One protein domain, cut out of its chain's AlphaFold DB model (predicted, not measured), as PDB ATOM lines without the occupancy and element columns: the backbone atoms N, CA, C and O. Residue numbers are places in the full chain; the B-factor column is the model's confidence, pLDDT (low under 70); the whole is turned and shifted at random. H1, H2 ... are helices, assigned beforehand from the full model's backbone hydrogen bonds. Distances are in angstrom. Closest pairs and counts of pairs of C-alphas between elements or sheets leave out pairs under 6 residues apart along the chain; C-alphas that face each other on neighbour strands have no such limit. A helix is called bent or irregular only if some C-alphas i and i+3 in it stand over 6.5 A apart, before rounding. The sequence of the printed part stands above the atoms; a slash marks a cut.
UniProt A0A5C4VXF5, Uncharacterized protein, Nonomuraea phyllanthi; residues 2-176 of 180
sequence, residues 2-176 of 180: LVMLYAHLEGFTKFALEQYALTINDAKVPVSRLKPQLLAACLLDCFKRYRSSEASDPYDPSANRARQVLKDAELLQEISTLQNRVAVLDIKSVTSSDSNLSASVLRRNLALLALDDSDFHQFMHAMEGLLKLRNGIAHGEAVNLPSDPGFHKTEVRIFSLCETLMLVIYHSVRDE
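AT A GLANCE: This is residues 2 to 176 of the 180 residues of an uncharacterized protein of Nonomuraea phyllanthi (UniProt A0A5C4VXF5). The model is a flat, open V: the long helices H1 and H8, side by side and running the same way, make one arm, and the hairpin of H3 and H4 makes the other. H7 crosses H8 at a slant and meets H1 at residues 2 to 6 alone, and the short helices H2, H5 and H6 lie between the pair H1 and H8 and the hairpin, beyond which residues 57 to 63 stick out. The printed part has 175 residues, with eight named helices, H1 to H8 in order, and no named strand; its class is all helix. It is loose, with a radius of gyration of the C-alphas of 20.3 A, and spans 62 by 48 by 21 A.

HOW THE PARTS SIT: Start with H1, residues 2 to 26; it touches H8, residues 148 to 174, at a shallow tilt of 0 degrees, the same way, with the C-alphas of Tyr 20 and Ile 169 closest at 6.6 A. With residues 2 to 6 alone, H1 touches H7, residues 118 to 138, at a steep tilt of 48 degrees, opposite ways; the closest C-alphas, of Val 3 and Arg 134, are 5.8 A apart. H7 touches H8 at 48 degrees too, a steep tilt, opposite ways, closest at the C-alphas of Ala 126 and Thr 154, 6.2 A; H8 does so with residues 154 to 164 alone. Look next at H5, residues 91 to 95, which touches residues 14 to 22 of H1, closest at the C-alphas of Lys 14 and Thr 95, 5.8 A. H6, residues 103 to 112, touches H2, residues 36 to 42, about perpendicular at 86 degrees, closest at the C-alphas of Gln 37 and Leu 112, 5.4 A. H6 only just touches H5 and H7, each with 3 pairs of C-alphas within 8 A. H3, residues 44 to 51, and H4, residues 61 to 82, form a helical hairpin at a shallow tilt of 19 degrees, closest at the C-alphas of Tyr 50 and Lys 71, 6.2 A; H4 is apart from H1 and H8. Every O i to N i+4 pair is within hydrogen-bond range in H1, H2, H3, H5, H6 and H8, against 17 of 18 in H4 and 12 of 17 in H7.

IN THESE COORDINATES: Find C-alpha 2 at (21.375, 33.619, 220.988); from there H1 runs 36.0 A to C-alpha 26. H2 measures 10.0 A, H3 10.5 A, H5 6.1 A and H6 14.2 A. H4 begins at C-alpha 61, (-15.912, 32.291, 183.193), and runs 32.7 A. H7, 31.4 A long, is irregular, with C-alphas 122 and 125 7.4 A apart, and has a kink of 41 degrees near residue 125. H8 runs 38.6 A to C-alpha 174 at (32.278, 52.016, 194.705).

THE WHOLE: The C-alphas farthest apart, of Tyr 59 and Pro 149, are 64.8 A from each other. The printed part has no cut and no long link; those from H2 to H3 and from H6 to H7 are tight. Its mean pLDDT is 88.9; look for values under 70 at residues 55 to 58, 96 to 98 and 142.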
ATOM      1  N   LEU A   2      21.705  34.100 222.342       84.62
ATOM      2  CA  LEU A   2      21.375  33.619 220.988       84.62
ATOM      3  C   LEU A   2      20.285  34.422 220.260       84.62
ATOM      4  O   LEU A   2      20.461  34.794 219.105       84.62
ATOM      5  N   VAL A   3      19.191  34.747 220.953       86.00
ATOM      6  CA  VAL A   3      18.119  35.594 220.400       86.00
ATOM      7  C   VAL A   3      18.643  36.989 220.038       86.00
ATOM      8  O   VAL A   3      18.249  37.537 219.016       86.00
ATOM      9  N   MET A   4      19.588  37.528 220.819       90.44
ATOM     10  CA  MET A   4      20.234  38.814 220.530       90.44
ATOM     11  C   MET A   4      21.146  38.733 219.306       90.44
ATOM     12  O   MET A   4      21.119  39.639 218.486       90.44
ATOM     13  N   LEU A   5      21.909  37.645 219.149       92.94
ATOM     14  CA  LEU A   5      22.739  37.425 217.961       92.94
ATOM     15  C   LEU A   5      21.879  37.340 216.693       92.94
ATOM     16  O   LEU A   5      22.216  37.939 215.675       92.94
ATOM     17  N   TYR A   6      20.746  36.636 216.768       93.25
ATOM     18  CA  TYR A   6      19.798  36.567 215.659       93.25
ATOM     19  C   TYR A   6      19.168  37.933 215.355       93.25
ATOM     20  O   TYR A   6      19.147  38.352 214.202       93.25
ATOM     21  N   ALA A   7      18.704  38.655 216.382       92.12
ATOM     22  CA  ALA A   7      18.147  39.996 216.219       92.12
ATOM     23  C   ALA A   7      19.171  40.982 215.630       92.12
ATOM     24  O   ALA A   7      18.819  41.800 214.785       92.12
ATOM     25  N   HIS A   8      20.443  40.872 216.028       94.19
ATOM     26  CA  HIS A   8      21.533  41.650 215.448       94.19
ATOM     27  C   HIS A   8      21.724  41.332 213.964       94.19
ATOM     28  O   HIS A   8      21.759  42.253 213.155       94.19
ATOM     29  N   LEU A   9      21.800  40.051 213.591       94.88
ATOM     30  CA  LEU A   9      21.917  39.642 212.190       94.88
ATOM     31  C   LEU A   9      20.750  40.171 211.344       94.88
ATOM     32  O   LEU A   9      20.975  40.723 210.266       94.88
ATOM     33  N   GLU A  10      19.516  40.015 211.827       93.75
ATOM     34  CA  GLU A  10      18.313  40.479 211.130       93.75
ATOM     35  C   GLU A  10      18.311  42.002 210.964       93.75
ATOM     36  O   GLU A  10      18.177  42.507 209.847       93.75
ATOM     37  N   GLY A  11      18.545  42.734 212.057       93.81
ATOM     38  CA  GLY A  11      18.593  44.192 212.055       93.81
ATOM     39  C   GLY A  11      19.717  44.747 211.179       93.81
ATOM     40  O   GLY A  11      19.468  45.641 210.372       93.81
ATOM     41  N   PHE A  12      20.927  44.190 211.286       95.94
ATOM     42  CA  PHE A  12      22.077  44.599 210.479       95.94
ATOM     43  C   PHE A  12      21.826  44.361 208.990       95.94
ATOM     44  O   PHE A  12      22.020  45.270 208.187       95.94
ATOM     45  N   THR A  13      21.361  43.164 208.622       95.44
ATOM     46  CA  THR A  13      21.089  42.814 207.220       95.44
ATOM     47  C   THR A  13      20.063  43.763 206.622       95.44
ATOM     48  O   THR A  13      20.290  44.323 205.552       95.44
ATOM     49  N   LYS A  14      18.948  43.985 207.328       94.25
ATOM     50  CA  LYS A  14      17.913  44.917 206.885       94.25
ATOM     51  C   LYS A  14      18.490  46.317 206.697       94.25
ATOM     52  O   LYS A  14      18.380  46.869 205.608       94.25
ATOM     53  N   PHE A  15      19.151  46.848 207.721       95.12
ATOM     54  CA  PHE A  15      19.740  48.182 207.681       95.12
ATOM     55  C   PHE A  15      20.723  48.347 206.514       95.12
ATOM     56  O   PHE A  15      20.618  49.308 205.755       95.12
ATOM     57  N   ALA A  16      21.642  47.399 206.327       96.44
ATOM     58  CA  ALA A  16      22.646  47.458 205.270       96.44
ATOM     59  C   ALA A  16      22.006  47.495 203.871       96.44
ATOM     60  O   ALA A  16      22.365  48.332 203.040       96.44
ATOM     61  N   LEU A  17      21.007  46.641 203.625       96.31
ATOM     62  CA  LEU A  17      20.281  46.623 202.354       96.31
ATOM     63  C   LEU A  17      19.441  47.894 202.141       96.31
ATOM     64  O   LEU A  17      19.320  48.359 201.008       96.31
ATOM     65  N   GLU A  18      18.894  48.485 203.210       95.81
ATOM     66  CA  GLU A  18      18.135  49.743 203.129       95.81
ATOM     67  C   GLU A  18      19.049  50.899 202.723       95.81
ATOM     68  O   GLU A  18      18.698  51.674 201.834       95.81
ATOM     69  N   GLN A  19      20.244  50.980 203.317       96.31
ATOM     70  CA  GLN A  19      21.242  51.988 202.952       96.31
ATOM     71  C   GLN A  19      21.703  51.841 201.501       96.31
ATOM     72  O   GLN A  19      21.861  52.837 200.794       96.31
ATOM     73  N   TYR A  20      21.869  50.607 201.026       97.12
ATOM     74  CA  TYR A  20      22.205  50.361 199.628       97.12
ATOM     75  C   TYR A  20      21.089  50.820 198.673       97.12
ATOM     76  O   TYR A  20      21.359  51.537 197.709       97.12
ATOM     77  N   ALA A  21      19.829  50.480 198.963       96.12
ATOM     78  CA  ALA A  21      18.689  50.918 198.155       96.12
ATOM     79  C   ALA A  21      18.532  52.452 198.144       96.12
ATOM     80  O   ALA A  21      18.279  53.038 197.091       96.12
ATOM     81  N   LEU A  22      18.734  53.104 199.295       96.44
ATOM     82  CA  LEU A  22      18.774  54.565 199.412       96.44
ATOM     83  C   LEU A  22      19.869  55.172 198.533       96.44
ATOM     84  O   LEU A  22      19.593  56.083 197.760       96.44
ATOM     85  N   THR A  23      21.076  54.609 198.584       96.50
ATOM     86  CA  THR A  23      22.215  55.075 197.780       96.50
ATOM     87  C   THR A  23      21.908  55.020 196.280       96.50
ATOM     88  O   THR A  23      22.203  55.968 195.553       96.50
ATOM     89  N   ILE A  24      21.257  53.950 195.805       95.88
ATOM     90  CA  ILE A  24      20.830  53.838 194.398       95.88
ATOM     91  C   ILE A  24      19.792  54.912 194.043       95.88
ATOM     92  O   ILE A  24      19.888  55.530 192.978       95.88
ATOM     93  N   ASN A  25      18.808  55.146 194.915       95.62
ATOM     94  CA  ASN A  25      17.789  56.175 194.695       95.62
ATOM     95  C   ASN A  25      18.413  57.578 194.625       95.62
ATOM     96  O   ASN A  25      18.077  58.369 193.738       95.62
ATOM     97  N   ASP A  26      19.361  57.866 195.516       96.25
ATOM     98  CA  ASP A  26      20.054  59.154 195.592       96.25
ATOM     99  C   ASP A  26      20.975  59.402 194.390       96.25
ATOM    100  O   ASP A  26      21.134  60.550 193.962       96.25
ATOM    101  N   ALA A  27      21.507  58.340 193.776       94.81
ATOM    102  CA  ALA A  27      22.285  58.425 192.541       94.81
ATOM    103  C   ALA A  27      21.450  58.880 191.323       94.81
ATOM    104  O   ALA A  27      22.015  59.233 190.285       94.81
ATOM    105  N   LYS A  28      20.110  58.895 191.430       94.00
ATOM    106  CA  LYS A  28      19.169  59.378 190.402       94.00
ATOM    107  C   LYS A  28      19.439  58.816 189.002       94.00
ATOM    108  O   LYS A  28      19.310  59.504 187.984       94.00
ATOM    109  N   VAL A  29      19.788  57.537 188.947       93.31
ATOM    110  CA  VAL A  29      20.153  56.852 187.707       93.31
ATOM    111  C   VAL A  29      18.909  56.601 186.844       93.31
ATOM    112  O   VAL A  29      17.889  56.137 187.361       93.31
ATOM    113  N   PRO A  30      18.963  56.842 185.520       93.12
ATOM    114  CA  PRO A  30      17.907  56.415 184.607       93.12
ATOM    115  C   PRO A  30      17.715  54.896 184.648       93.12
ATOM    116  O   PRO A  30      18.686  54.142 184.572       93.12
ATOM    117  N   VAL A  31      16.464  54.433 184.678       91.81
ATOM    118  CA  VAL A  31      16.123  52.995 184.716       91.81
ATOM    119  C   VAL A  31      16.813  52.209 183.590       91.81
ATOM    120  O   VAL A  31      17.218  51.066 183.791       91.81
ATOM    121  N   SER A  32      17.011  52.823 182.422       91.00
ATOM    122  CA  SER A  32      17.693  52.216 181.270       91.00
ATOM    123  C   SER A  32      19.147  51.802 181.532       91.00
ATOM    124  O   SER A  32      19.643  50.903 180.853       91.00
ATOM    125  N   ARG A  33      19.821  52.414 182.516       93.75
ATOM    126  CA  ARG A  33      21.214  52.115 182.881       93.75
ATOM    127  C   ARG A  33      21.350  51.099 184.013       93.75
ATOM    128  O   ARG A  33      22.452  50.621 184.242       93.75
ATOM    129  N   LEU A  34      20.274  50.769 184.724       94.06
ATOM    130  CA  LEU A  34      20.320  49.835 185.851       94.06
ATOM    131  C   LEU A  34      20.330  48.375 185.407       94.06
ATOM    132  O   LEU A  34      19.728  48.018 184.395       94.06
ATOM    133  N   LYS A  35      20.924  47.488 186.204       95.56
ATOM    134  CA  LYS A  35      20.817  46.036 186.001       95.56
ATOM    135  C   LYS A  35      19.359  45.543 186.015       95.56
ATOM    136  O   LYS A  35      18.549  46.066 186.779       95.56
ATOM    137  N   PRO A  36      19.001  44.523 185.205       93.88
ATOM    138  CA  PRO A  36      17.624  44.021 185.070       93.88
ATOM    139  C   PRO A  36      16.909  43.712 186.390       93.88
ATOM    140  O   PRO A  36      15.711  43.953 186.510       93.88
ATOM    141  N   GLN A  37      17.638  43.207 187.382       95.00
ATOM    142  CA  GLN A  37      17.104  42.872 188.697       95.00
ATOM    143  C   GLN A  37      16.570  44.113 189.424       95.00
ATOM    144  O   GLN A  37      15.465  44.081 189.959       95.00
ATOM    145  N   LEU A  38      17.293  45.234 189.350       94.94
ATOM    146  CA  LEU A  38      16.869  46.500 189.945       94.94
ATOM    147  C   LEU A  38      15.697  47.130 189.184       94.94
ATOM    148  O   LEU A  38      14.819  47.723 189.804       94.94
ATOM    149  N   LEU A  39      15.613  46.946 187.860       92.81
ATOM    150  CA  LEU A  39      14.407  47.326 187.110       92.81
ATOM    151  C   LEU A  39      13.193  46.543 187.609       92.81
ATOM    152  O   LEU A  39      12.119  47.114 187.793       92.81
ATOM    153  N   ALA A  40      13.364  45.238 187.830       91.50
ATOM    154  CA  ALA A  40      12.300  44.408 188.368       91.50
ATOM    155  C   ALA A  40      11.921  44.826 189.798       91.50
ATOM    156  O   ALA A  40      10.739  44.794 190.141       91.50
ATOM    157  N   ALA A  41      12.892  45.275 190.598       92.88
ATOM    158  CA  ALA A  41      12.663  45.824 191.930       92.88
ATOM    159  C   ALA A  41      11.835  47.122 191.904       92.88
ATOM    160  O   ALA A  41      10.905  47.251 192.697       92.88
ATOM    161  N   CYS A  42      12.074  48.028 190.947       91.94
ATOM    162  CA  CYS A  42      11.236  49.222 190.739       91.94
ATOM    163  C   CYS A  42       9.770  48.885 190.397       91.94
ATOM    164  O   CYS A  42       8.880  49.706 190.599       91.94
ATOM    165  N   LEU A  43       9.507  47.685 189.868       91.31
ATOM    166  CA  LEU A  43       8.176  47.209 189.477       91.31
ATOM    167  C   LEU A  43       7.618  46.145 190.430       91.31
ATOM    168  O   LEU A  43       6.658  45.460 190.071       91.31
ATOM    169  N   LEU A  44       8.196  45.966 191.624       90.00
ATOM    170  CA  LEU A  44       7.865  44.821 192.475       90.00
ATOM    171  C   LEU A  44       6.364  44.741 192.786       90.00
ATOM    172  O   LEU A  44       5.763  43.676 192.642       90.00
ATOM    173  N   ASP A  45       5.740  45.864 193.137       87.19
ATOM    174  CA  ASP A  45       4.305  45.905 193.430       87.19
ATOM    175  C   ASP A  45       3.441  45.724 192.181       87.19
ATOM    176  O   ASP A  45       2.387  45.091 192.250       87.19
ATOM    177  N   CYS A  46       3.903  46.182 191.014       89.19
ATOM    178  CA  CYS A  46       3.247  45.885 189.740       89.19
ATOM    179  C   CYS A  46       3.251  44.375 189.475       89.19
ATOM    180  O   CYS A  46       2.209  43.800 189.167       89.19
ATOM    181  N   PHE A  47       4.382  43.696 189.693       90.44
ATOM    182  CA  PHE A  47       4.451  42.241 189.561       90.44
ATOM    183  C   PHE A  47       3.622  41.501 190.615       90.44
ATOM    184  O   PHE A  47       3.031  40.471 190.287       90.44
ATOM    185  N   LYS A  48       3.548  41.993 191.859       88.19
ATOM    186  CA  LYS A  48       2.672  41.410 192.892       88.19
ATOM    187  C   LYS A  48       1.199  41.486 192.471       88.19
ATOM    188  O   LYS A  48       0.533  40.454 192.473       88.19
ATOM    189  N   ARG A  49       0.721  42.663 192.038       86.06
ATOM    190  CA  ARG A  49      -0.651  42.869 191.521       86.06
ATOM    191  C   ARG A  49      -0.927  42.024 190.272       86.06
ATOM    192  O   ARG A  49      -1.977  41.398 190.129       86.06
ATOM    193  N   TYR A  50       0.047  41.936 189.374       88.56
ATOM    194  CA  TYR A  50      -0.076  41.121 188.172       88.56
ATOM    195  C   TYR A  50      -0.203  39.621 188.495       88.56
ATOM    196  O   TYR A  50      -1.026  38.925 187.904       88.56
ATOM    197  N   ARG A  51       0.553  39.119 189.479       87.31
ATOM    198  CA  ARG A  51       0.526  37.701 189.883       87.31
ATOM    199  C   ARG A  51      -0.630  37.337 190.808       87.31
ATOM    200  O   ARG A  51      -0.951  36.155 190.900       87.31
ATOM    201  N   SER A  52      -1.237  38.296 191.508       83.75
ATOM    202  CA  SER A  52      -2.353  37.990 192.403       83.75
ATOM    203  C   SER A  52      -3.527  37.433 191.600       83.75
ATOM    204  O   SER A  52      -4.050  38.101 190.705       83.75
ATOM    205  N   SER A  53      -3.924  36.198 191.908       70.44
ATOM    206  CA  SER A  53      -5.144  35.615 191.360       70.44
ATOM    207  C   SER A  53      -6.326  36.324 191.997       70.44
ATOM    208  O   SER A  53      -6.504  36.263 193.212       70.44
ATOM    209  N   GLU A  54      -7.146  36.982 191.188       70.50
ATOM    210  CA  GLU A  54      -8.491  37.325 191.634       70.50
ATOM    211  C   GLU A  54      -9.340  36.052 191.671       70.50
ATOM    212  O   GLU A  54      -9.053  35.075 190.969       70.50
ATOM    213  N   ALA A  55     -10.368  36.041 192.520       65.31
ATOM    214  CA  ALA A  55     -11.328  34.950 192.526       65.31
ATOM    215  C   ALA A  55     -12.029  34.897 191.161       65.31
ATOM    216  O   ALA A  55     -12.522  35.914 190.668       65.31
ATOM    217  N   SER A  56     -12.062  33.705 190.561       66.88
ATOM    218  CA  SER A  56     -12.838  33.465 189.346       66.88
ATOM    219  C   SER A  56     -14.294  33.813 189.616       66.88
ATOM    220  O   SER A  56     -14.862  33.318 190.589       66.88
ATOM    221  N   ASP A  57     -14.903  34.607 188.739       69.75
ATOM    222  CA  ASP A  57     -16.344  34.827 188.789       69.75
ATOM    223  C   ASP A  57     -17.055  33.516 188.407       69.75
ATOM    224  O   ASP A  57     -16.859  33.030 187.288       69.75
ATOM    225  N   PRO A  58     -17.835  32.888 189.307       69.06
ATOM    226  CA  PRO A  58     -18.522  31.634 189.002       69.06
ATOM    227  C   PRO A  58     -19.600  31.798 187.925       69.06
ATOM    228  O   PRO A  58     -19.988  30.812 187.298       69.06
ATOM    229  N   TYR A  59     -20.094  33.022 187.727       76.69
ATOM    230  CA  TYR A  59     -21.210  33.330 186.838       76.69
ATOM    231  C   TYR A  59     -20.757  33.825 185.460       76.69
ATOM    232  O   TYR A  59     -21.545  33.785 184.517       76.69
ATOM    233  N   ASP A  60     -19.487  34.222 185.316       74.56
ATOM    234  CA  ASP A  60     -18.891  34.588 184.030       74.56
ATOM    235  C   ASP A  60     -17.436  34.090 183.896       74.56
ATOM    236  O   ASP A  60     -16.470  34.831 184.103       74.56
ATOM    237  N   PRO A  61     -17.242  32.830 183.469       70.19
ATOM    238  CA  PRO A  61     -15.912  32.291 183.193       70.19
ATOM    239  C   PRO A  61     -15.177  33.026 182.059       70.19
ATOM    240  O   PRO A  61     -13.949  32.939 181.965       70.19
ATOM    241  N   SER A  62     -15.901  33.731 181.178       71.94
ATOM    242  CA  SER A  62     -15.318  34.497 180.071       71.94
ATOM    243  C   SER A  62     -14.718  35.826 180.545       71.94
ATOM    244  O   SER A  62     -13.682  36.245 180.012       71.94
ATOM    245  N   ALA A  63     -15.262  36.403 181.626       76.62
ATOM    246  CA  ALA A  63     -14.701  37.573 182.298       76.62
ATOM    247  C   ALA A  63     -13.256  37.342 182.752       76.62
ATOM    248  O   ALA A  63     -12.454  38.269 182.699       76.62
ATOM    249  N   ASN A  64     -12.876  36.114 183.121       77.50
ATOM    250  CA  ASN A  64     -11.499  35.809 183.524       77.50
ATOM    251  C   ASN A  64     -10.483  36.074 182.402       77.50
ATOM    252  O   ASN A  64      -9.410  36.616 182.658       77.50
ATOM    253  N   ARG A  65     -10.820  35.731 181.148       80.81
ATOM    254  CA  ARG A  65      -9.938  35.990 179.995       80.81
ATOM    255  C   ARG A  65      -9.836  37.483 179.704       80.81
ATOM    256  O   ARG A  65      -8.740  37.978 179.471       80.81
ATOM    257  N   ALA A  66     -10.958  38.201 179.758       83.06
ATOM    258  CA  ALA A  66     -10.972  39.651 179.575       83.06
ATOM    259  C   ALA A  66     -10.171  40.376 180.674       83.06
ATOM    260  O   ALA A  66      -9.368  41.254 180.367       83.06
ATOM    261  N   ARG A  67     -10.319  39.962 181.940       82.44
ATOM    262  CA  ARG A  67      -9.538  40.491 183.072       82.44
ATOM    263  C   ARG A  67      -8.044  40.251 182.889       82.44
ATOM    264  O   ARG A  67      -7.267  41.169 183.119       82.44
ATOM    265  N   GLN A  68      -7.636  39.065 182.429       85.00
ATOM    266  CA  GLN A  68      -6.222  38.800 182.154       85.00
ATOM    267  C   GLN A  68      -5.664  39.754 181.089       85.00
ATOM    268  O   GLN A  68      -4.620  40.354 181.316       85.00
ATOM    269  N   VAL A  69      -6.389  39.979 179.986       87.88
ATOM    270  CA  VAL A  69      -5.973  40.939 178.944       87.88
ATOM    271  C   VAL A  69      -5.819  42.358 179.507       87.88
ATOM    272  O   VAL A  69      -4.877  43.061 179.147       87.88
ATOM    273  N   LEU A  70      -6.705  42.782 180.416       87.75
ATOM    274  CA  LEU A  70      -6.583  44.082 181.086       87.75
ATOM    275  C   LEU A  70      -5.340  44.156 181.983       87.75
ATOM    276  O   LEU A  70      -4.630  45.158 181.941       87.75
ATOM    277  N   LYS A  71      -5.037  43.096 182.743       87.62
ATOM    278  CA  LYS A  71      -3.815  43.019 183.565       87.62
ATOM    279  C   LYS A  71      -2.547  43.039 182.711       87.62
ATOM    280  O   LYS A  71      -1.571  43.684 183.089       87.62
ATOM    281  N   ASP A  72      -2.561  42.357 181.565       90.94
ATOM    282  CA  ASP A  72      -1.455  42.367 180.604       90.94
ATOM    283  C   ASP A  72      -1.235  43.787 180.054       90.94
ATOM    284  O   ASP A  72      -0.103  44.272 180.012       90.94
ATOM    285  N   ALA A  73      -2.318  44.483 179.687       91.62
ATOM    286  CA  ALA A  73      -2.264  45.864 179.214       91.62
ATOM    287  C   ALA A  73      -1.759  46.837 180.296       91.62
ATOM    288  O   ALA A  73      -0.905  47.675 180.001       91.62
ATOM    289  N   GLU A  74      -2.222  46.701 181.545       91.19
ATOM    290  CA  GLU A  74      -1.751  47.505 182.683       91.19
ATOM    291  C   GLU A  74      -0.249  47.292 182.924       91.19
ATOM    292  O   GLU A  74       0.505  48.257 183.044       91.19
ATOM    293  N   LEU A  75       0.217  46.038 182.914       91.38
ATOM    294  CA  LEU A  75       1.638  45.728 183.079       91.38
ATOM    295  C   LEU A  75       2.491  46.348 181.961       91.38
ATOM    296  O   LEU A  75       3.542  46.930 182.239       91.38
ATOM    297  N   LEU A  76       2.052  46.244 180.702       91.62
ATOM    298  CA  LEU A  76       2.752  46.858 179.569       91.62
ATOM    299  C   LEU A  76       2.795  48.385 179.687       91.62
ATOM    300  O   LEU A  76       3.830  48.994 179.397       91.62
ATOM    301  N   GLN A  77       1.707  49.001 180.149       90.94
ATOM    302  CA  GLN A  77       1.660  50.434 180.407       90.94
ATOM    303  C   GLN A  77       2.675  50.829 181.488       90.94
ATOM    304  O   GLN A  77       3.502  51.710 181.237       90.94
ATOM    305  N   GLU A  78       2.705  50.142 182.630       90.00
ATOM    306  CA  GLU A  78       3.676  50.398 183.705       90.00
ATOM    307  C   GLU A  78       5.124  50.266 183.207       90.00
ATOM    308  O   GLU A  78       5.927  51.189 183.374       90.00
ATOM    309  N   ILE A  79       5.445  49.181 182.489       89.75
ATOM    310  CA  ILE A  79       6.779  48.962 181.904       89.75
ATOM    311  C   ILE A  79       7.156  50.100 180.947       89.75
ATOM    312  O   ILE A  79       8.275  50.613 181.014       89.75
ATOM    313  N   SER A  80       6.237  50.515 180.070       87.12
ATOM    314  CA  SER A  80       6.499  51.587 179.102       87.12
ATOM    315  C   SER A  80       6.758  52.936 179.782       87.12
ATOM    316  O   SER A  80       7.672  53.664 179.393       87.12
ATOM    317  N   THR A  81       6.017  53.252 180.849       86.81
ATOM    318  CA  THR A  81       6.196  54.512 181.584       86.81
ATOM    319  C   THR A  81       7.489  54.541 182.392       86.81
ATOM    320  O   THR A  81       8.047  55.620 182.601       86.81
ATOM    321  N   LEU A  82       7.995  53.377 182.813       86.38
ATOM    322  CA  LEU A  82       9.230  53.261 183.583       86.38
ATOM    323  C   LEU A  82      10.478  53.627 182.765       86.38
ATOM    324  O   LEU A  82      11.425  54.182 183.319       86.38
ATOM    325  N   GLN A  83      10.489  53.360 181.454       76.75
ATOM    326  CA  GLN A  83      11.677  53.553 180.606       76.75
ATOM    327  C   GLN A  83      12.207  54.996 180.594       76.75
ATOM    328  O   GLN A  83      13.405  55.204 180.413       76.75
ATOM    329  N   ASN A  84      11.335  55.978 180.835       78.44
ATOM    330  CA  ASN A  84      11.675  57.403 180.838       78.44
ATOM    331  C   ASN A  84      11.842  57.986 182.250       78.44
ATOM    332  O   ASN A  84      11.894  59.205 182.411       78.44
ATOM    333  N   ARG A  85      11.885  57.138 183.285       88.81
ATOM    334  CA  ARG A  85      11.977  57.565 184.684       88.81
ATOM    335  C   ARG A  85      13.367  57.324 185.260       88.81
ATOM    336  O   ARG A  85      14.153  56.496 184.794       88.81
ATOM    337  N   VAL A  86      13.642  58.071 186.319       92.00
ATOM    338  CA  VAL A  86      14.719  57.776 187.258       92.00
ATOM    339  C   VAL A  86      14.304  56.572 188.097       92.00
ATOM    340  O   VAL A  86      13.121  56.402 188.404       92.00
ATOM    341  N   ALA A  87      15.263  55.721 188.433       89.12
ATOM    342  CA  ALA A  87      15.013  54.574 189.278       89.12
ATOM    343  C   ALA A  87      14.611  54.998 190.692       89.12
ATOM    344  O   ALA A  87      15.253  55.851 191.300       89.12
ATOM    345  N   VAL A  88      13.551  54.375 191.202       92.75
ATOM    346  CA  VAL A  88      13.093  54.544 192.579       92.75
ATOM    347  C   VAL A  88      12.744  53.165 193.116       92.75
ATOM    348  O   VAL A  88      11.749  52.559 192.723       92.75
ATOM    349  N   LEU A  89      13.593  52.664 194.002       93.44
ATOM    350  CA  LEU A  89      13.371  51.450 194.766       93.44
ATOM    351  C   LEU A  89      12.484  51.780 195.965       93.44
ATOM    352  O   LEU A  89      12.821  52.657 196.767       93.44
ATOM    353  N   ASP A  90      11.382  51.049 196.124       91.75
ATOM    354  CA  ASP A  90      10.663  51.036 197.394       91.75
ATOM    355  C   ASP A  90      11.496  50.271 198.426       91.75
ATOM    356  O   ASP A  90      11.542  49.040 198.430       91.75
ATOM    357  N   ILE A  91      12.147  51.037 199.303       90.50
ATOM    358  CA  ILE A  91      13.051  50.556 200.349       90.50
ATOM    359  C   ILE A  91      12.389  49.444 201.159       90.50
ATOM    360  O   ILE A  91      13.002  48.402 201.371       90.50
ATOM    361  N   LYS A  92      11.123  49.623 201.560       85.19
ATOM    362  CA  LYS A  92      10.425  48.623 202.373       85.19
ATOM    363  C   LYS A  92      10.243  47.332 201.594       85.19
ATOM    364  O   LYS A  92      10.522  46.264 202.118       85.19
ATOM    365  N   SER A  93       9.807  47.418 200.345       82.88
ATOM    366  CA  SER A  93       9.568  46.245 199.506       82.88
ATOM    367  C   SER A  93      10.836  45.464 199.161       82.88
ATOM    368  O   SER A  93      10.772  44.237 199.062       82.88
ATOM    369  N   VAL A  94      11.977  46.138 198.989       81.44
ATOM    370  CA  VAL A  94      13.240  45.471 198.621       81.44
ATOM    371  C   VAL A  94      13.998  44.895 199.816       81.44
ATOM    372  O   VAL A  94      14.793  43.971 199.640       81.44
ATOM    373  N   THR A  95      13.736  45.394 201.028       77.44
ATOM    374  CA  THR A  95      14.375  44.906 202.262       77.44
ATOM    375  C   THR A  95      13.440  44.124 203.172       77.44
ATOM    376  O   THR A  95      13.920  43.494 204.119       77.44
ATOM    377  N   SER A  96      12.128  44.112 202.894       67.06
ATOM    378  CA  SER A  96      11.163  43.399 203.727       67.06
ATOM    379  C   SER A  96      11.470  41.912 203.749       67.06
ATOM    380  O   SER A  96      11.407  41.196 202.742       67.06
ATOM    381  N   SER A  97      11.731  41.431 204.952       59.47
ATOM    382  CA  SER A  97      11.525  40.053 205.315       59.47
ATOM    383  C   SER A  97      10.107  39.964 205.898       59.47
ATOM    384  O   SER A  97       9.911  40.078 207.103       59.47
ATOM    385  N   ASP A  98       9.092  39.753 205.049       62.69
ATOM    386  CA  ASP A  98       7.719  39.438 205.510       62.69
ATOM    387  C   ASP A  98       7.686  38.152 206.378       62.69
ATOM    388  O   ASP A  98       6.670  37.782 206.962       62.69
ATOM    389  N   SER A  99       8.823  37.461 206.456       72.44
ATOM    390  CA  SER A  99       9.140  36.339 207.321       72.44
ATOM    391  C   SER A  99      10.478  36.572 208.028       72.44
ATOM    392  O   SER A  99      11.222  37.483 207.698       72.44
ATOM    393  N   ASN A 100      10.838  35.685 208.948       86.62
ATOM    394  CA  ASN A 100      12.162  35.652 209.574       86.62
ATOM    395  C   ASN A 100      13.298  35.660 208.529       86.62
ATOM    396  O   ASN A 100      13.160  35.029 207.474       86.62
ATOM    397  N   LEU A 101      14.432  36.300 208.835       91.12
ATOM    398  CA  LEU A 101      15.631  36.228 207.995       91.12
ATOM    399  C   LEU A 101      16.191  34.795 207.969       91.12
ATOM    400  O   LEU A 101      16.852  34.352 208.912       91.12
ATOM    401  N   SER A 102      15.903  34.084 206.882       91.81
ATOM    402  CA  SER A 102      16.502  32.803 206.501       91.81
ATOM    403  C   SER A 102      17.576  33.010 205.429       91.81
ATOM    404  O   SER A 102      17.688  34.090 204.834       91.81
ATOM    405  N   ALA A 103      18.332  31.958 205.112       91.69
ATOM    406  CA  ALA A 103      19.293  32.015 204.015       91.69
ATOM    407  C   ALA A 103      18.597  32.264 202.661       91.69
ATOM    408  O   ALA A 103      19.118  32.988 201.812       91.69
ATOM    409  N   SER A 104      17.395  31.712 202.463       90.81
ATOM    410  CA  SER A 104      16.601  31.944 201.249       90.81
ATOM    411  C   SER A 104      16.107  33.387 201.130       90.81
ATOM    412  O   SER A 104      16.148  33.951 200.037       90.81
ATOM    413  N   VAL A 105      15.691  34.008 202.241       91.81
ATOM    414  CA  VAL A 105      15.280  35.421 202.266       91.81
ATOM    415  C   VAL A 105      16.465  36.330 201.952       91.81
ATOM    416  O   VAL A 105      16.328  37.214 201.107       91.81
ATOM    417  N   LEU A 106      17.636  36.084 202.554       93.25
ATOM    418  CA  LEU A 106      18.845  36.856 202.259       93.25
ATOM    419  C   LEU A 106      19.196  36.788 200.769       93.25
ATOM    420  O   LEU A 106      19.315  37.825 200.122       93.25
ATOM    421  N   ARG A 107      19.285  35.581 200.198       92.56
ATOM    422  CA  ARG A 107      19.614  35.398 198.774       92.56
ATOM    423  C   ARG A 107      18.605  36.064 197.847       92.56
ATOM    424  O   ARG A 107      18.996  36.706 196.879       92.56
ATOM    425  N   ARG A 108      17.308  35.958 198.157       92.12
ATOM    426  CA  ARG A 108      16.254  36.658 197.411       92.12
ATOM    427  C   ARG A 108      16.491  38.168 197.419       92.12
ATOM    428  O   ARG A 108      16.393  38.794 196.368       92.12
ATOM    429  N   ASN A 109      16.792  38.740 198.584       93.19
ATOM    430  CA  ASN A 109      17.004  40.178 198.721       93.19
ATOM    431  C   ASN A 109      18.283  40.634 197.990       93.19
ATOM    432  O   ASN A 109      18.238  41.635 197.280       93.19
ATOM    433  N   LEU A 110      19.384  39.875 198.083       94.81
ATOM    434  CA  LEU A 110      20.617  40.139 197.321       94.81
ATOM    435  C   LEU A 110      20.359  40.109 195.810       94.81
ATOM    436  O   LEU A 110      20.714  41.051 195.104       94.81
ATOM    437  N   ALA A 111      19.655  39.080 195.328       94.19
ATOM    438  CA  ALA A 111      19.304  38.951 193.919       94.19
ATOM    439  C   ALA A 111      18.432  40.117 193.431       94.19
ATOM    440  O   ALA A 111      18.687  40.662 192.359       94.19
ATOM    441  N   LEU A 112      17.434  40.532 194.221       93.69
ATOM    442  CA  LEU A 112      16.573  41.677 193.909       93.69
ATOM    443  C   LEU A 112      17.374  42.983 193.790       93.69
ATOM    444  O   LEU A 112      17.084  43.812 192.931       93.69
ATOM    445  N   LEU A 113      18.404  43.132 194.622       95.62
ATOM    446  CA  LEU A 113      19.289  44.295 194.674       95.62
ATOM    447  C   LEU A 113      20.503  44.194 193.731       95.62
ATOM    448  O   LEU A 113      21.385  45.053 193.765       95.62
ATOM    449  N   ALA A 114      20.537  43.181 192.860       96.19
ATOM    450  CA  ALA A 114      21.642  42.909 191.938       96.19
ATOM    451  C   ALA A 114      23.019  42.767 192.621       96.19
ATOM    452  O   ALA A 114      24.044  43.067 192.004       96.19
ATOM    453  N   LEU A 115      23.038  42.316 193.876       96.19
ATOM    454  CA  LEU A 115      24.249  42.034 194.641       96.19
ATOM    455  C   LEU A 115      24.677  40.579 194.427       96.19
ATOM    456  O   LEU A 115      23.829  39.691 194.325       96.19
ATOM    457  N   ASP A 116      25.987  40.346 194.366       93.19
ATOM    458  CA  ASP A 116      26.535  38.995 194.248       93.19
ATOM    459  C   ASP A 116      26.295  38.193 195.537       93.19
ATOM    460  O   ASP A 116      26.519  38.690 196.644       93.19
ATOM    461  N   ASP A 117      25.815  36.957 195.386       93.50
ATOM    462  CA  ASP A 117      25.513  36.042 196.488       93.50
ATOM    463  C   ASP A 117      26.493  34.858 196.584       93.50
ATOM    464  O   ASP A 117      26.330  34.001 197.462       93.50
ATOM    465  N   SER A 118      27.518  34.813 195.723       91.94
ATOM    466  CA  SER A 118      28.470  33.700 195.608       91.94
ATOM    467  C   SER A 118      29.132  33.327 196.945       91.94
ATOM    468  O   SER A 118      29.109  32.161 197.358       91.94
ATOM    469  N   ASP A 119      29.608  34.325 197.688       91.62
ATOM    470  CA  ASP A 119      30.300  34.149 198.969       91.62
ATOM    471  C   ASP A 119      29.370  33.803 200.141       91.62
ATOM    472  O   ASP A 119      29.844  33.474 201.232       91.62
ATOM    473  N   PHE A 120      28.044  33.833 199.959       93.19
ATOM    474  CA  PHE A 120      27.096  33.622 201.059       93.19
ATOM    475  C   PHE A 120      26.760  32.153 201.314       93.19
ATOM    476  O   PHE A 120      26.275  31.808 202.401       93.19
ATOM    477  N   HIS A 121      27.062  31.257 200.366       90.19
ATOM    478  CA  HIS A 121      26.780  29.827 200.521       90.19
ATOM    479  C   HIS A 121      27.458  29.246 201.776       90.19
ATOM    480  O   HIS A 121      26.891  28.402 202.479       90.19
ATOM    481  N   GLN A 122      28.654  29.727 202.115       92.56
ATOM    482  CA  GLN A 122      29.403  29.251 203.278       92.56
ATOM    483  C   GLN A 122      28.735  29.580 204.624       92.56
ATOM    484  O   GLN A 122      29.068  28.955 205.634       92.56
ATOM    485  N   PHE A 123      27.790  30.526 204.672       94.12
ATOM    486  CA  PHE A 123      27.126  30.934 205.914       94.12
ATOM    487  C   PHE A 123      25.732  30.325 206.097       94.12
ATOM    488  O   PHE A 123      25.206  30.357 207.212       94.12
ATOM    489  N   MET A 124      25.155  29.708 205.058       90.31
ATOM    490  CA  MET A 124      23.765  29.223 205.073       90.31
ATOM    491  C   MET A 124      23.483  28.281 206.249       90.31
ATOM    492  O   MET A 124      22.505  28.459 206.968       90.31
ATOM    493  N   HIS A 125      24.381  27.328 206.520       90.62
ATOM    494  CA  HIS A 125      24.220  26.407 207.649       90.62
ATOM    495  C   HIS A 125      24.225  27.112 209.014       90.62
ATOM    496  O   HIS A 125      23.488  26.705 209.910       90.62
ATOM    497  N   ALA A 126      25.042  28.157 209.184       91.19
ATOM    498  CA  ALA A 126      25.100  28.912 210.434       91.19
ATOM    499  C   ALA A 126      23.822  29.741 210.636       91.19
ATOM    500  O   ALA A 126      23.260  29.733 211.730       91.19
ATOM    501  N   MET A 127      23.326  30.384 209.572       92.69
ATOM    502  CA  MET A 127      22.071  31.140 209.604       92.69
ATOM    503  C   MET A 127      20.869  30.253 209.932       92.69
ATOM    504  O   MET A 127      20.106  30.570 210.841       92.69
ATOM    505  N   GLU A 128      20.711  29.131 209.227       91.75
ATOM    506  CA  GLU A 128      19.580  28.217 209.438       91.75
ATOM    507  C   GLU A 128      19.631  27.571 210.829       91.75
ATOM    508  O   GLU A 128      18.606  27.438 211.499       91.75
ATOM    509  N   GLY A 129      20.833  27.234 211.311       90.19
ATOM    510  CA  GLY A 129      21.030  26.764 212.681       90.19
ATOM    511  C   GLY A 129      20.590  27.803 213.715       90.19
ATOM    512  O   GLY A 129      19.846  27.475 214.642       90.19
ATOM    513  N   LEU A 130      20.992  29.064 213.534       91.38
ATOM    514  CA  LEU A 130      20.623  30.157 214.430       91.38
ATOM    515  C   LEU A 130      19.113  30.438 214.413       91.38
ATOM    516  O   LEU A 130      18.507  30.591 215.475       91.38
ATOM    517  N   LEU A 131      18.501  30.453 213.227       91.50
ATOM    518  CA  LEU A 131      17.058  30.626 213.059       91.50
ATOM    519  C   LEU A 131      16.276  29.497 213.742       91.50
ATOM    520  O   LEU A 131      15.322  29.763 214.475       91.50
ATOM    521  N   LYS A 132      16.701  28.242 213.559       90.06
ATOM    522  CA  LYS A 132      16.073  27.083 214.204       90.06
ATOM    523  C   LYS A 132      16.146  27.178 215.726       90.06
ATOM    524  O   LYS A 132      15.135  26.978 216.394       90.06
ATOM    525  N   LEU A 133      17.316  27.520 216.269       88.56
ATOM    526  CA  LEU A 133      17.503  27.697 217.711       88.56
ATOM    527  C   LEU A 133      16.620  28.829 218.251       88.56
ATOM    528  O   LEU A 133      15.978  28.661 219.287       88.56
ATOM    529  N   ARG A 134      16.521  29.952 217.530       89.62
ATOM    530  CA  ARG A 134      15.622  31.052 217.897       89.62
ATOM    531  C   ARG A 134      14.158  30.613 217.910       89.62
ATOM    532  O   ARG A 134      13.445  30.948 218.853       89.62
ATOM    533  N   ASN A 135      13.706  29.888 216.886       88.50
ATOM    534  CA  ASN A 135      12.316  29.434 216.797       88.50
ATOM    535  C   ASN A 135      11.979  28.444 217.915       88.50
ATOM    536  O   ASN A 135      10.951  28.609 218.561       88.50
ATOM    537  N   GLY A 136      12.865  27.487 218.206       87.19
ATOM    538  CA  GLY A 136      12.663  26.548 219.312       87.19
ATOM    539  C   GLY A 136      12.524  27.259 220.663       87.19
ATOM    540  O   GLY A 136      11.610  26.956 221.426       87.19
ATOM    541  N   ILE A 137      13.357  28.277 220.929       86.12
ATOM    542  CA  ILE A 137      13.248  29.096 222.150       86.12
ATOM    543  C   ILE A 137      11.899  29.830 222.197       86.12
ATOM    544  O   ILE A 137      11.238  29.824 223.232       86.12
ATOM    545  N   ALA A 138      11.476  30.444 221.088       83.75
ATOM    546  CA  ALA A 138      10.209  31.176 221.016       83.75
ATOM    547  C   ALA A 138       8.979  30.270 221.208       83.75
ATOM    548  O   ALA A 138       7.976  30.710 221.765       83.75
ATOM    549  N   HIS A 139       9.064  29.010 220.779       85.12
ATOM    550  CA  HIS A 139       8.008  28.010 220.951       85.12
ATOM    551  C   HIS A 139       8.075  27.261 222.294       85.12
ATOM    552  O   HIS A 139       7.221  26.417 222.555       85.12
ATOM    553  N   GLY A 140       9.043  27.580 223.164       80.31
ATOM    554  CA  GLY A 140       9.202  26.926 224.465       80.31
ATOM    555  C   GLY A 140       9.663  25.469 224.371       80.31
ATOM    556  O   GLY A 140       9.451  24.696 225.305       80.31
ATOM    557  N   GLU A 141      10.271  25.075 223.250       83.62
ATOM    558  CA  GLU A 141      10.821  23.734 223.079       83.62
ATOM    559  C   GLU A 141      12.016  23.520 224.020       83.62
ATOM    560  O   GLU A 141      12.766  24.447 224.339       83.62
ATOM    561  N   ALA A 142      12.243  22.271 224.435       67.81
ATOM    562  CA  ALA A 142      13.482  21.885 225.101       67.81
ATOM    563  C   ALA A 142      14.634  21.923 224.080       67.81
ATOM    564  O   ALA A 142      14.973  20.922 223.446       67.81
ATOM    565  N   VAL A 143      15.201  23.110 223.869       71.75
ATOM    566  CA  VAL A 143      16.291  23.321 222.916       71.75
ATOM    567  C   VAL A 143      17.613  22.922 223.561       71.75
ATOM    568  O   VAL A 143      18.015  23.484 224.579       71.75
ATOM    569  N   ASN A 144      18.334  21.994 222.928       72.88
ATOM    570  CA  ASN A 144      19.738  21.746 223.248       72.88
ATOM    571  C   ASN A 144      20.553  22.980 222.856       72.88
ATOM    572  O   ASN A 144      20.899  23.173 221.688       72.88
ATOM    573  N   LEU A 145      20.817  23.838 223.838       77.19
ATOM    574  CA  LEU A 145      21.652  25.011 223.642       77.19
ATOM    575  C   LEU A 145      23.089  24.567 223.327       77.19
ATOM    576  O   LEU A 145      23.591  23.624 223.945       77.19
ATOM    577  N   PRO A 146      23.758  25.216 222.359       78.00
ATOM    578  CA  PRO A 146      25.158  24.935 222.095       78.00
ATOM    579  C   PRO A 146      26.002  25.255 223.334       78.00
ATOM    580  O   PRO A 146      25.707  26.195 224.068       78.00
ATOM    581  N   SER A 147      27.076  24.490 223.535       81.00
ATOM    582  CA  SER A 147      28.108  24.830 224.517       81.00
ATOM    583  C   SER A 147      28.752  26.178 224.179       81.00
ATOM    584  O   SER A 147      28.734  26.583 223.014       81.00
ATOM    585  N   ASP A 148      29.378  26.846 225.151       79.88
ATOM    586  CA  ASP A 148      30.020  28.153 224.928       79.88
ATOM    587  C   ASP A 148      30.972  28.175 223.713       79.88
ATOM    588  O   ASP A 148      30.859  29.088 222.890       79.88
ATOM    589  N   PRO A 149      31.830  27.156 223.476       83.19
ATOM    590  CA  PRO A 149      32.650  27.109 222.263       83.19
ATOM    591  C   PRO A 149      31.829  26.972 220.971       83.19
ATOM    592  O   PRO A 149      32.180  27.543 219.937       83.19
ATOM    593  N   GLY A 150      30.726  26.217 221.008       83.25
ATOM    594  CA  GLY A 150      29.816  26.063 219.870       83.25
ATOM    595  C   GLY A 150      29.041  27.347 219.568       83.25
ATOM    596  O   GLY A 150      28.856  27.704 218.399       83.25
ATOM    597  N   PHE A 151      28.637  28.069 220.614       86.56
ATOM    598  CA  PHE A 151      28.024  29.384 220.494       86.56
ATOM    599  C   PHE A 151      29.005  30.384 219.881       86.56
ATOM    600  O   PHE A 151      28.682  30.989 218.860       86.56
ATOM    601  N   HIS A 152      30.221  30.485 220.421       88.69
ATOM    602  CA  HIS A 152      31.240  31.401 219.911       88.69
ATOM    603  C   HIS A 152      31.592  31.123 218.440       88.69
ATOM    604  O   HIS A 152      31.688  32.038 217.626       88.69
ATOM    605  N   LYS A 153      31.677  29.847 218.039       90.94
ATOM    606  CA  LYS A 153      31.861  29.482 216.624       90.94
ATOM    607  C   LYS A 153      30.723  29.993 215.733       90.94
ATOM    608  O   LYS A 153      30.965  30.376 214.591       90.94
ATOM    609  N   THR A 154      29.486  29.957 216.223       90.81
ATOM    610  CA  THR A 154      28.324  30.481 215.488       90.81
ATOM    611  C   THR A 154      28.407  31.996 215.394       90.81
ATOM    612  O   THR A 154      28.286  32.543 214.305       90.81
ATOM    613  N   GLU A 155      28.689  32.654 216.513       93.38
ATOM    614  CA  GLU A 155      28.869  34.098 216.618       93.38
ATOM    615  C   GLU A 155      29.903  34.630 215.619       93.38
ATOM    616  O   GLU A 155      29.562  35.485 214.803       93.38
ATOM    617  N   VAL A 156      31.109  34.055 215.589       95.12
ATOM    618  CA  VAL A 156      32.161  34.437 214.632       95.12
ATOM    619  C   VAL A 156      31.667  34.328 213.188       95.12
ATOM    620  O   VAL A 156      31.844  35.257 212.408       95.12
ATOM    621  N   ARG A 157      30.980  33.236 212.825       95.38
ATOM    622  CA  ARG A 157      30.456  33.062 211.457       95.38
ATOM    623  C   ARG A 157      29.377  34.078 211.096       95.38
ATOM    624  O   ARG A 157      29.295  34.468 209.937       95.38
ATOM    625  N   ILE A 158      28.544  34.476 212.057       95.25
ATOM    626  CA  ILE A 158      27.512  35.493 211.840       95.25
ATOM    627  C   ILE A 158      28.139  36.873 211.650       95.25
ATOM    628  O   ILE A 158      27.739  37.589 210.737       95.25
ATOM    629  N   PHE A 159      29.148  37.231 212.445       96.50
ATOM    630  CA  PHE A 159      29.866  38.489 212.240       96.50
ATOM    631  C   PHE A 159      30.616  38.515 210.905       96.50
ATOM    632  O   PHE A 159      30.503  39.502 210.183       96.50
ATOM    633  N   SER A 160      31.260  37.412 210.509       97.38
ATOM    634  CA  SER A 160      31.874  37.307 209.177       97.38
ATOM    635  C   SER A 160      30.855  37.462 208.045       97.38
ATOM    636  O   SER A 160      31.161  38.112 207.055       97.38
ATOM    637  N   LEU A 161      29.630  36.937 208.187       96.81
ATOM    638  CA  LEU A 161      28.560  37.187 207.213       96.81
ATOM    639  C   LEU A 161      28.256  38.686 207.105       96.81
ATOM    640  O   LEU A 161      28.161  39.208 205.994       96.81
ATOM    641  N   CYS A 162      28.103  39.379 208.237       97.12
ATOM    642  CA  CYS A 162      27.841  40.820 208.250       97.12
ATOM    643  C   CYS A 162      28.968  41.612 207.567       97.12
ATOM    644  O   CYS A 162      28.692  42.529 206.792       97.12
ATOM    645  N   GLU A 163      30.226  41.237 207.807       97.69
ATOM    646  CA  GLU A 163      31.393  41.821 207.136       97.69
ATOM    647  C   GLU A 163      31.372  41.560 205.626       97.69
ATOM    648  O   GLU A 163      31.537  42.495 204.842       97.69
ATOM    649  N   THR A 164      31.096  40.324 205.196       97.62
ATOM    650  CA  THR A 164      30.949  39.987 203.771       97.62
ATOM    651  C   THR A 164      29.851  40.823 203.114       97.62
ATOM    652  O   THR A 164      30.069  41.383 202.042       97.62
ATOM    653  N   LEU A 165      28.695  40.981 203.767       97.50
ATOM    654  CA  LEU A 165      27.607  41.822 203.262       97.50
ATOM    655  C   LEU A 165      28.026  43.284 203.112       97.50
ATOM    656  O   LEU A 165      27.740  43.906 202.088       97.50
ATOM    657  N   MET A 166      28.724  43.821 204.110       97.56
ATOM    658  CA  MET A 166      29.243  45.184 204.063       97.56
ATOM    659  C   MET A 166      30.206  45.377 202.888       97.56
ATOM    660  O   MET A 166      30.085  46.361 202.161       97.56
ATOM    661  N   LEU A 167      31.127  44.433 202.674       97.31
ATOM    662  CA  LEU A 167      32.085  44.482 201.568       97.31
ATOM    663  C   LEU A 167      31.392  44.394 200.208       97.31
ATOM    664  O   LEU A 167      31.706  45.183 199.320       97.31
ATOM    665  N   VAL A 168      30.418  43.497 200.049       97.31
ATOM    666  CA  VAL A 168      29.641  43.363 198.805       97.31
ATOM    667  C   VAL A 168      28.897  44.658 198.473       97.31
ATOM    668  O   VAL A 168      28.954  45.129 197.336       97.31
ATOM    669  N   ILE A 169      28.258  45.281 199.467       97.56
ATOM    670  CA  ILE A 169      27.592  46.580 199.293       97.56
ATOM    671  C   ILE A 169      28.612  47.664 198.937       97.56
ATOM    672  O   ILE A 169      28.409  48.399 197.972       97.56
ATOM    673  N   TYR A 170      29.718  47.745 199.678       97.44
ATOM    674  CA  TYR A 170      30.769  48.732 199.447       97.44
ATOM    675  C   TYR A 170      31.342  48.633 198.030       97.44
ATOM    676  O   TYR A 170      31.413  49.642 197.331       97.44
ATOM    677  N   HIS A 171      31.706  47.431 197.584       96.94
ATOM    678  CA  HIS A 171      32.217  47.200 196.236       96.94
ATOM    679  C   HIS A 171      31.172  47.529 195.173       96.94
ATOM    680  O   HIS A 171      31.501  48.196 194.195       96.94
ATOM    681  N   SER A 172      29.909  47.150 195.390       96.94
ATOM    682  CA  SER A 172      28.843  47.476 194.443       96.94
ATOM    683  C   SER A 172      28.650  48.983 194.273       96.94
ATOM    684  O   SER A 172      28.498  49.451 193.147       96.94
ATOM    685  N   VAL A 173      28.683  49.744 195.372       97.00
ATOM    686  CA  VAL A 173      28.562  51.207 195.331       97.00
ATOM    687  C   VAL A 173      29.805  51.843 194.716       97.00
ATOM    688  O   VAL A 173      29.680  52.670 193.819       97.00
ATOM    689  N   ARG A 174      31.002  51.451 195.168       97.06
ATOM    690  CA  ARG A 174      32.278  52.016 194.705       97.06
ATOM    691  C   ARG A 174      32.494  51.811 193.207       97.06
ATOM    692  O   ARG A 174      32.931  52.735 192.530       97.06
ATOM    693  N   ASP A 175      32.218  50.604 192.724       96.94
ATOM    694  CA  ASP A 175      32.479  50.201 191.339       96.94
ATOM    695  C   ASP A 175      31.222  50.339 190.457       96.94
ATOM    696  O   ASP A 175      31.207  49.868 189.322       96.94
ATOM    697  N   GLU A 176      30.155  50.948 190.990       96.50
ATOM    698  CA  GLU A 176      28.850  51.143 190.346       96.50
ATOM    699  C   GLU A 176      28.278  49.870 189.702       96.50
ATOM    700  O   GLU A 176      27.614  49.907 188.664       96.50
TER     701      GLU A 176